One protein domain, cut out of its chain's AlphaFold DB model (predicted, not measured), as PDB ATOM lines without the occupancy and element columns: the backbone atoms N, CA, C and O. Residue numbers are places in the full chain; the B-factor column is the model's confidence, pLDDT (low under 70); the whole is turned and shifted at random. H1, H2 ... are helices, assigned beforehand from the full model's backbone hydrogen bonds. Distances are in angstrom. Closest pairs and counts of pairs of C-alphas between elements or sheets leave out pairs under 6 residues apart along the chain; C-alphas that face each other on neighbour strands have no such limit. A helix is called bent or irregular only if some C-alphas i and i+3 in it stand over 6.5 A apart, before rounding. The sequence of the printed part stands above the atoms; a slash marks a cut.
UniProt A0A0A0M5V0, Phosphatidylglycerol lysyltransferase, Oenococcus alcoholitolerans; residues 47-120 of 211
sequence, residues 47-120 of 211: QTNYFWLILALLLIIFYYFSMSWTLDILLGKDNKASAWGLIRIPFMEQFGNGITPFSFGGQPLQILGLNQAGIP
ATOM      1  N   GLN A  47     -10.685  50.886  42.683       82.81
ATOM      2  CA  GLN A  47     -10.397  49.766  43.585       82.81
ATOM      3  C   GLN A  47      -9.265  48.868  43.065       82.81
ATOM      4  O   GLN A  47      -8.687  48.090  43.821       82.81
ATOM      5  N   THR A  48      -8.932  48.971  41.777       85.50
ATOM      6  CA  THR A  48      -7.919  48.126  41.148       85.50
ATOM      7  C   THR A  48      -6.516  48.561  41.546       85.50
ATOM      8  O   THR A  48      -6.133  49.725  41.434       85.50
ATOM      9  N   ASN A  49      -5.703  47.591  41.952       89.88
ATOM     10  CA  ASN A  49      -4.296  47.822  42.213       89.88
ATOM     11  C   ASN A  49      -3.512  47.904  40.888       89.88
ATOM     12  O   ASN A  49      -3.245  46.895  40.231       89.88
ATOM     13  N   TYR A  50      -3.107  49.122  40.527       90.88
ATOM     14  CA  TYR A  50      -2.345  49.420  39.313       90.88
ATOM     15  C   TYR A  50      -1.004  48.682  39.219       90.88
ATOM     16  O   TYR A  50      -0.530  48.441  38.110       90.88
ATOM     17  N   PHE A  51      -0.409  48.273  40.344       94.06
ATOM     18  CA  PHE A  51       0.825  47.488  40.342       94.06
ATOM     19  C   PHE A  51       0.647  46.164  39.591       94.06
ATOM     20  O   PHE A  51       1.441  45.840  38.708       94.06
ATOM     21  N   TRP A  52      -0.431  45.428  39.878       93.19
ATOM     22  CA  TRP A  52      -0.718  44.154  39.214       93.19
ATOM     23  C   TRP A  52      -1.067  44.335  37.736       93.19
ATOM     24  O   TRP A  52      -0.676  43.507  36.916       93.19
ATOM     25  N   LEU A  53      -1.730  45.440  37.376       91.56
ATOM     26  CA  LEU A  53      -1.996  45.779  35.974       91.56
ATOM     27  C   LEU A  53      -0.703  46.037  35.193       91.56
ATOM     28  O   LEU A  53      -0.526  45.507  34.097       91.56
ATOM     29  N   ILE A  54       0.214  46.824  35.761       94.31
ATOM     30  CA  ILE A  54       1.512  47.103  35.138       94.31
ATOM     31  C   ILE A  54       2.331  45.814  35.030       94.31
ATOM     32  O   ILE A  54       2.916  45.551  33.981       94.31
ATOM     33  N   LEU A  55       2.333  44.974  36.069       95.88
ATOM     34  CA  LEU A  55       3.025  43.688  36.040       95.88
ATOM     35  C   LEU A  55       2.470  42.765  34.944       95.88
ATOM     36  O   LEU A  55       3.245  42.187  34.184       95.88
ATOM     37  N   ALA A  56       1.145  42.673  34.809       94.81
ATOM     38  CA  ALA A  56       0.508  41.910  33.739       94.81
ATOM     39  C   ALA A  56       0.903  42.438  32.348       94.81
ATOM     40  O   ALA A  56       1.234  41.653  31.459       94.81
ATOM     41  N   LEU A  57       0.942  43.762  32.169       95.19
ATOM     42  CA  LEU A  57       1.375  44.381  30.916       95.19
ATOM     43  C   LEU A  57       2.835  44.035  30.582       95.19
ATOM     44  O   LEU A  57       3.139  43.677  29.444       95.19
ATOM     45  N   LEU A  58       3.732  44.093  31.569       96.38
ATOM     46  CA  LEU A  58       5.138  43.722  31.396       96.38
ATOM     47  C   LEU A  58       5.300  42.242  31.026       96.38
ATOM     48  O   LEU A  58       6.084  41.922  30.133       96.38
ATOM     49  N   LEU A  59       4.529  41.346  31.649       96.62
ATOM     50  CA  LEU A  59       4.531  39.916  31.323       96.62
ATOM     51  C   LEU A  59       4.065  39.651  29.887       96.62
ATOM     52  O   LEU A  59       4.655  38.820  29.198       96.62
ATOM     53  N   ILE A  60       3.057  40.382  29.405       95.00
ATOM     54  CA  ILE A  60       2.590  40.281  28.016       95.00
ATOM     55  C   ILE A  60       3.684  40.730  27.040       95.00
ATOM     56  O   ILE A  60       3.945  40.051  26.045       95.00
ATOM     57  N   ILE A  61       4.357  41.850  27.318       94.12
ATOM     58  CA  ILE A  61       5.468  42.332  26.483       94.12
ATOM     59  C   ILE A  61       6.601  41.298  26.461       94.12
ATOM     60  O   ILE A  61       7.107  40.951  25.391       94.12
ATOM     61  N   PHE A  62       6.959  40.763  27.629       95.81
ATOM     62  CA  PHE A  62       7.974  39.724  27.758       95.81
ATOM     63  C   PHE A  62       7.602  38.449  26.988       95.81
ATOM     64  O   PHE A  62       8.445  37.875  26.300       95.81
ATOM     65  N   TYR A  63       6.335  38.040  27.026       93.81
ATOM     66  CA  TYR A  63       5.822  36.902  26.268       93.81
ATOM     67  C   TYR A  63       6.025  37.069  24.751       93.81
ATOM     68  O   TYR A  63       6.553  36.166  24.094       93.81
ATOM     69  N   TYR A  64       5.699  38.236  24.183       92.38
ATOM     70  CA  TYR A  64       5.933  38.503  22.755       92.38
ATOM     71  C   TYR A  64       7.421  38.515  22.390       92.38
ATOM     72  O   TYR A  64       7.812  38.021  21.323       92.38
ATOM     73  N   PHE A  65       8.267  39.037  23.280       92.75
ATOM     74  CA  PHE A  65       9.713  38.996  23.090       92.75
ATOM     75  C   PHE A  65      10.240  37.554  23.107       92.75
ATOM     76  O   PHE A  65      10.967  37.158  22.200       92.75
ATOM     77  N   SER A  66       9.800  36.737  24.067       92.56
ATOM     78  CA  SER A  66      10.157  35.317  24.171       92.56
ATOM     79  C   SER A  66       9.746  34.512  22.930       92.56
ATOM     80  O   SER A  66      10.516  33.684  22.434       92.56
ATOM     81  N   MET A  67       8.573  34.800  22.354       92.06
ATOM     82  CA  MET A  67       8.164  34.194  21.083       92.06
ATOM     83  C   MET A  67       9.094  34.571  19.930       92.06
ATOM     84  O   MET A  67       9.471  33.705  19.141       92.06
ATOM     85  N   SER A  68       9.486  35.842  19.840       92.44
ATOM     86  CA  SER A  68      10.422  36.322  18.812       92.44
ATOM     87  C   SER A  68      11.796  35.667  18.969       92.44
ATOM     88  O   SER A  68      12.393  35.223  17.994       92.44
ATOM     89  N   TRP A  69      12.256  35.548  20.213       91.69
ATOM     90  CA  TRP A  69      13.508  34.895  20.578       91.69
ATOM     91  C   TRP A  69      13.514  33.403  20.232       91.69
ATOM     92  O   TRP A  69      14.484  32.886  19.688       91.69
ATOM     93  N   THR A  70      12.398  32.710  20.465       91.75
ATOM     94  CA  THR A  70      12.249  31.300  20.079       91.75
ATOM     95  C   THR A  70      12.362  31.131  18.563       91.75
ATOM     96  O   THR A  70      12.992  30.184  18.100       91.75
ATOM     97  N   LEU A  71      11.800  32.051  17.770       91.75
ATOM     98  CA  LEU A  71      11.952  32.021  16.312       91.75
ATOM     99  C   LEU A  71      13.399  32.236  15.873       91.75
ATOM    100  O   LEU A  71      13.847  31.537  14.968       91.75
ATOM    101  N   ASP A  72      14.118  33.158  16.510       91.31
ATOM    102  CA  ASP A  72      15.535  33.398  16.224       91.31
ATOM    103  C   ASP A  72      16.379  32.141  16.482       91.31
ATOM    104  O   ASP A  72      17.122  31.693  15.607       91.31
ATOM    105  N   ILE A  73      16.169  31.488  17.632       91.50
ATOM    106  CA  ILE A  73      16.829  30.218  17.970       91.50
ATOM    107  C   ILE A  73      16.522  29.138  16.925       91.50
ATOM    108  O   ILE A  73      17.431  28.435  16.486       91.50
ATOM    109  N   LEU A  74      15.256  28.996  16.523       90.25
ATOM    110  CA  LEU A  74      14.837  27.969  15.562       90.25
ATOM    111  C   LEU A  74      15.330  28.239  14.133       90.25
ATOM    112  O   LEU A  74      15.504  27.297  13.363       90.25
ATOM    113  N   LEU A  75      15.551  29.504  13.767       89.56
ATOM    114  CA  LEU A  75      16.166  29.882  12.492       89.56
ATOM    115  C   LEU A  75      17.675  29.614  12.483       89.56
ATOM    116  O   LEU A  75      18.243  29.318  11.430       89.56
ATOM    117  N   GLY A  76      18.317  29.683  13.651       86.56
ATOM    118  CA  GLY A  76      19.729  29.376  13.824       86.56
ATOM    119  C   GLY A  76      20.644  30.278  12.990       86.56
ATOM    120  O   GLY A  76      20.342  31.436  12.709       86.56
ATOM    121  N   LYS A  77      21.797  29.740  12.575       73.38
ATOM    122  CA  LYS A  77      22.842  30.498  11.856       73.38
ATOM    123  C   LYS A  77      22.450  30.931  10.437       73.38
ATOM    124  O   LYS A  77      23.089  31.822   9.889       73.38
ATOM    125  N   ASP A  78      21.405  30.336   9.865       68.19
ATOM    126  CA  ASP A  78      20.890  30.673   8.531       68.19
ATOM    127  C   ASP A  78      19.844  31.798   8.565       68.19
ATOM    128  O   ASP A  78      19.175  32.068   7.560       68.19
ATOM    129  N   ASN A  79      19.685  32.464   9.712       76.88
ATOM    130  CA  ASN A  79      18.747  33.558   9.864       76.88
ATOM    131  C   ASN A  79      19.122  34.750   8.960       76.88
ATOM    132  O   ASN A  79      20.107  35.455   9.178       76.88
ATOM    133  N   LYS A  80      18.292  34.993   7.942       76.06
ATOM    134  CA  LYS A  80      18.380  36.162   7.047       76.06
ATOM    135  C   LYS A  80      17.390  37.267   7.419       76.06
ATOM    136  O   LYS A  80      17.386  38.319   6.780       76.06
ATOM    137  N   ALA A  81      16.526  37.029   8.406       81.25
ATOM    138  CA  ALA A  81      15.527  37.985   8.844       81.25
ATOM    139  C   ALA A  81      16.164  39.040   9.757       81.25
ATOM    140  O   ALA A  81      16.982  38.741  10.623       81.25
ATOM    141  N   SER A  82      15.761  40.299   9.587       85.38
ATOM    142  CA  SER A  82      16.145  41.359  10.518       85.38
ATOM    143  C   SER A  82      15.467  41.164  11.880       85.38
ATOM    144  O   SER A  82      14.375  40.597  11.956       85.38
ATOM    145  N   ALA A  83      16.052  41.715  12.948       82.44
ATOM    146  CA  ALA A  83      15.456  41.684  14.291       82.44
ATOM    147  C   ALA A  83      14.010  42.226  14.306       82.44
ATOM    148  O   ALA A  83      13.113  41.628  14.895       82.44
ATOM    149  N   TRP A  84      13.750  43.309  13.565       83.19
ATOM    150  CA  TRP A  84      12.399  43.849  13.376       83.19
ATOM    151  C   TRP A  84      11.474  42.917  12.586       83.19
ATOM    152  O   TRP A  84      10.276  42.851  12.865       83.19
ATOM    153  N   GLY A  85      12.017  42.189  11.606       85.06
ATOM    154  CA  GLY A  85      11.291  41.155  10.877       85.06
ATOM    155  C   GLY A  85      10.819  40.034  11.801       85.06
ATOM    156  O   GLY A  85       9.669  39.617  11.695       85.06
ATOM    157  N   LEU A  86      11.661  39.617  12.750       87.25
ATOM    158  CA  LEU A  86      11.333  38.589  13.739       87.25
ATOM    159  C   LEU A  86      10.310  39.053  14.767       87.25
ATOM    160  O   LEU A  86       9.330  38.350  14.991       87.25
ATOM    161  N   ILE A  87      10.479  40.255  15.325       91.62
ATOM    162  CA  ILE A  87       9.548  40.812  16.320       91.62
ATOM    163  C   ILE A  87       8.136  40.955  15.750       91.62
ATOM    164  O   ILE A  87       7.152  40.761  16.456       91.62
ATOM    165  N   ARG A  88       8.006  41.258  14.454       91.19
ATOM    166  CA  ARG A  88       6.701  41.406  13.796       91.19
ATOM    167  C   ARG A  88       5.937  40.083  13.660       91.19
ATOM    168  O   ARG A  88       4.705  40.104  13.622       91.19
ATOM    169  N   ILE A  89       6.630  38.952  13.548       93.31
ATOM    170  CA  ILE A  89       6.006  37.663  13.223       93.31
ATOM    171  C   ILE A  89       5.035  37.191  14.322       93.31
ATOM    172  O   ILE A  89       3.900  36.871  13.966       93.31
ATOM    173  N   PRO A  90       5.378  37.217  15.626       93.00
ATOM    174  CA  PRO A  90       4.438  36.849  16.690       93.00
ATOM    175  C   PRO A  90       3.167  37.703  16.730       93.00
ATOM    176  O   PRO A  90       2.092  37.189  17.025       93.00
ATOM    177  N   PHE A  91       3.241  38.991  16.378       92.00
ATOM    178  CA  PHE A  91       2.036  39.823  16.268       92.00
ATOM    179  C   PHE A  91       1.139  39.382  15.109       92.00
ATOM    180  O   PHE A  91      -0.084  39.386  15.240       92.00
ATOM    181  N   MET A  92       1.728  38.982  13.977       91.75
ATOM    182  CA  MET A  92       0.967  38.419  12.858       91.75
ATOM    183  C   MET A  92       0.327  37.081  13.240       91.75
ATOM    184  O   MET A  92      -0.843  36.863  12.941       91.75
ATOM    185  N   GLU A  93       1.069  36.213  13.926       93.19
ATOM    186  CA  GLU A  93       0.561  34.946  14.460       93.19
ATOM    187  C   GLU A  93      -0.628  35.181  15.401       93.19
ATOM    188  O   GLU A  93      -1.695  34.611  15.190       93.19
ATOM    189  N   GLN A  94      -0.501  36.089  16.375       92.31
ATOM    190  CA  GLN A  94      -1.570  36.365  17.335       92.31
ATOM    191  C   GLN A  94      -2.798  37.008  16.685       92.31
ATOM    192  O   GLN A  94      -3.932  36.678  17.031       92.31
ATOM    193  N   PHE A  95      -2.588  37.888  15.708       90.12
ATOM    194  CA  PHE A  95      -3.683  38.422  14.909       90.12
ATOM    195  C   PHE A  95      -4.416  37.301  14.163       90.12
ATOM    196  O   PHE A  95      -5.640  37.229  14.222       90.12
ATOM    197  N   GLY A  96      -3.676  36.386  13.524       88.38
ATOM    198  CA  GLY A  96      -4.236  35.202  12.871       88.38
ATOM    199  C   GLY A  96      -5.024  34.316  13.835       88.38
ATOM    200  O   GLY A  96      -6.132  33.897  13.506       88.38
ATOM    201  N   ASN A  97      -4.498  34.094  15.041       91.88
ATOM    202  CA  ASN A  97      -5.177  33.343  16.098       91.88
ATOM    203  C   ASN A  97      -6.496  33.996  16.527       91.88
ATOM    204  O   ASN A  97      -7.465  33.284  16.772       91.88
ATOM    205  N   GLY A  98      -6.534  35.328  16.617       87.31
ATOM    206  CA  GLY A  98      -7.699  36.072  17.096       87.31
ATOM    207  C   GLY A  98      -8.838  36.196  16.082       87.31
ATOM    208  O   GLY A  98      -9.994  36.280  16.481       87.31
ATOM    209  N   ILE A  99      -8.541  36.197  14.779       84.50
ATOM    210  CA  ILE A  99      -9.568  36.357  13.730       84.50
ATOM    211  C   ILE A  99     -10.084  35.032  13.156       84.50
ATOM    212  O   ILE A  99     -10.980  35.043  12.313       84.50
ATOM    213  N   THR A 100      -9.492  33.898  13.540       84.69
ATOM    214  CA  THR A 100      -9.845  32.581  12.993       84.69
ATOM    215  C   THR A 100     -10.391  31.645  14.069       84.69
ATOM    216  O   THR A 100      -9.936  31.688  15.214       84.69
ATOM    217  N   PRO A 101     -11.352  30.767  13.722       73.94
ATOM    218  CA  PRO A 101     -11.868  29.786  14.667       73.94
ATOM    219  C   PRO A 101     -10.753  28.832  15.111       73.94
ATOM    220  O   PRO A 101      -9.851  28.504  14.335       73.94
ATOM    221  N   PHE A 102     -10.819  28.395  16.371       77.69
ATOM    222  CA  PHE A 102      -9.847  27.485  16.997       77.69
ATOM    223  C   PHE A 102      -8.385  27.965  16.949       77.69
ATOM    224  O   PHE A 102      -7.473  27.156  17.099       77.69
ATOM    225  N   SER A 103      -8.150  29.260  16.705       84.44
ATOM    226  CA  SER A 103      -6.809  29.831  16.525       84.44
ATOM    227  C   SER A 103      -5.985  29.148  15.424       84.44
ATOM    228  O   SER A 103      -4.758  29.137  15.453       84.44
ATOM    229  N   PHE A 104      -6.646  28.584  14.411       79.69
ATOM    230  CA  PHE A 104      -5.956  27.857  13.345       79.69
ATOM    231  C   PHE A 104      -5.124  28.777  12.428       79.69
ATOM    232  O   PHE A 104      -4.146  28.356  11.814       79.69
ATOM    233  N   GLY A 105      -5.493  30.055  12.330       85.62
ATOM    234  CA  GLY A 105      -4.908  31.034  11.415       85.62
ATOM    235  C   GLY A 105      -3.549  31.599  11.818       85.62
ATOM    236  O   GLY A 105      -2.907  32.225  10.971       85.62
ATOM    237  N   GLY A 106      -3.073  31.388  13.050       91.56
ATOM    238  CA  GLY A 106      -1.781  31.932  13.478       91.56
ATOM    239  C   GLY A 106      -0.595  31.311  12.755       91.56
ATOM    240  O   GLY A 106       0.233  32.043  12.216       91.56
ATOM    241  N   GLN A 107      -0.537  29.978  12.664       91.25
ATOM    242  CA  GLN A 107       0.568  29.274  11.997       91.25
ATOM    243  C   GLN A 107       0.671  29.623  10.496       91.25
ATOM    244  O   GLN A 107       1.768  29.966  10.043       91.25
ATOM    245  N   PRO A 108      -0.428  29.657   9.708       92.56
ATOM    246  CA  PRO A 108      -0.384  30.167   8.339       92.56
ATOM    247  C   PRO A 108       0.136  31.606   8.238       92.56
ATOM    248  O   PRO A 108       0.972  31.898   7.380       92.56
ATOM    249  N   LEU A 109      -0.311  32.518   9.113       93.31
ATOM    250  CA  LEU A 109       0.171  33.905   9.104       93.31
ATOM    251  C   LEU A 109       1.645  34.014   9.505       93.31
ATOM    252  O   LEU A 109       2.364  34.838   8.938       93.31
ATOM    253  N   GLN A 110       2.104  33.167  10.423       94.38
ATOM    254  CA  GLN A 110       3.503  33.066  10.820       94.38
ATOM    255  C   GLN A 110       4.382  32.644   9.632       94.38
ATOM    256  O   GLN A 110       5.388  33.296   9.353       94.38
ATOM    257  N   ILE A 111       3.976  31.610   8.881       94.50
ATOM    258  CA  ILE A 111       4.683  31.146   7.673       94.50
ATOM    259  C   ILE A 111       4.720  32.251   6.608       94.50
ATOM    260  O   ILE A 111       5.758  32.487   5.988       94.50
ATOM    261  N   LEU A 112       3.614  32.978   6.419       92.88
ATOM    262  CA  LEU A 112       3.573  34.133   5.516       92.88
ATOM    263  C   LEU A 112       4.507  35.261   5.973       92.88
ATOM    264  O   LEU A 112       5.172  35.866   5.131       92.88
ATOM    265  N   GLY A 113       4.572  35.541   7.276       91.50
ATOM    266  CA  GLY A 113       5.480  36.528   7.860       91.50
ATOM    267  C   GLY A 113       6.950  36.156   7.657       91.50
ATOM    268  O   GLY A 113       7.728  36.982   7.184       91.50
ATOM    269  N   LEU A 114       7.310  34.895   7.908       91.88
ATOM    270  CA  LEU A 114       8.652  34.353   7.661       91.88
ATOM    271  C   LEU A 114       9.036  34.434   6.177       91.88
ATOM    272  O   LEU A 114      10.133  34.878   5.843       91.88
ATOM    273  N   ASN A 115       8.114  34.094   5.273       91.81
ATOM    274  CA  ASN A 115       8.336  34.217   3.831       91.81
ATOM    275  C   ASN A 115       8.541  35.678   3.395       91.81
ATOM    276  O   ASN A 115       9.417  35.976   2.586       91.81
ATOM    277  N   GLN A 116       7.781  36.617   3.970       89.50
ATOM    278  CA  GLN A 116       7.994  38.053   3.750       89.50
ATOM    279  C   GLN A 116       9.338  38.544   4.307       89.50
ATOM    280  O   GLN A 116       9.892  39.502   3.773       89.50
ATOM    281  N   ALA A 117       9.869  37.884   5.338       87.94
ATOM    282  CA  ALA A 117      11.192  38.142   5.900       87.94
ATOM    283  C   ALA A 117      12.341  37.455   5.127       87.94
ATOM    284  O   ALA A 117      13.494  37.556   5.535       87.94
ATOM    285  N   GLY A 118      12.050  36.788   4.001       87.38
ATOM    286  CA  GLY A 118      13.052  36.168   3.126       87.38
ATOM    287  C   GLY A 118      13.378  34.706   3.444       87.38
ATOM    288  O   GLY A 118      14.275  34.140   2.817       87.38
ATOM    289  N   ILE A 119      12.655  34.081   4.377       89.75
ATOM    290  CA  ILE A 119      12.815  32.664   4.722       89.75
ATOM    291  C   ILE A 119      12.019  31.801   3.729       89.75
ATOM    292  O   ILE A 119      10.812  32.010   3.582       89.75
ATOM    293  N   PRO A 120      12.632  30.817   3.042       91.25
ATOM    294  CA  PRO A 120      11.916  29.935   2.125       91.25
ATOM    295  C   PRO A 120      10.717  29.253   2.795       91.25
ATOM    296  O   PRO A 120      10.827  28.766   3.916       91.25
TER     297      PRO A 120
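This is residues 47 to 120 of the 211 residues of the protein "Phosphatidylglycerol lysyltransferase" of Oenococcus alcoholitolerans (UniProt A0A0A0M5V0). One long helix, H1, makes the long axis, with a helical hairpin of two shorter helices, H2 and H3, set off to one side of its later part; the first part of H1 sticks out as an arm, with residues 47 to 62 standing free. H2 crosses H1 steeply and leads away from it, and H3 folds back along H2 without reaching H1. The printed part has 74 residues with three named helices, in the order H1, H2, H3, and no named strand, and its class is all helix. The whole is loose, with a radius of gyration of the C-alphas of 14.6 A, and flat, spanning 51 by 31 by 15 A.

Find C-alpha 50 at (-2.345, 49.420, 39.313); from there H1, residues 50 to 78, runs 42.9 A to C-alpha 78 at (20.890, 30.673, 8.531). Look near residue 72 for a kink of 33 degrees in H1. A little further on, H1 is irregular, with C-alphas 74 and 77 standing 9.2 A apart. H2 takes residues 83 to 99 and measures 25.6 A; it is neither bent nor irregular, but only just: C-alphas 87 and 90 are 6.5 A apart. H3 takes residues 106 to 116, measures 15.1 A and ends at C-alpha 116, at (7.994, 38.053, 3.750).

Start on H1 at Ser 68, where H1 and H2 touch: the closest C-alphas are those of Ser 68 and Ile 87, 5.2 A apart. H1 touches H2 with residues 64 to 72 alone, and H2 touches H1 with residues 86 to 91 alone. The two run opposite ways at a steep tilt of 65 degrees. Go on along H2 to Glu 93, whose C-alpha is 3.9 A from that of Gly 106, the closest pair of H2 and H3. These two helices touch and form a hairpin, running opposite ways at a shallow tilt of 32 degrees, only just short of steep. H1 and H3 are apart. In the backbone, every O i to N i+4 pair of H3 is within hydrogen-bond range, as are 23 of 25 in H1 and 10 of 13 in H2.

The C-alphas farthest apart are those of Gln 47 and Pro 120, at 51.1 A. Leave out residues 47 to 62, of which 50 to 62 belong to H1, and you find a body of 58 residues spanning 35 by 24 by 16 A, with a radius of gyration of 11.0 A. The printed part has no cut. The link from H1 to H2 is tight, with 4 residues, and that from H2 to H3 is short, with 6. The mean pLDDT of the printed part is 89.2, and residue 78 is the one printed residue under 70.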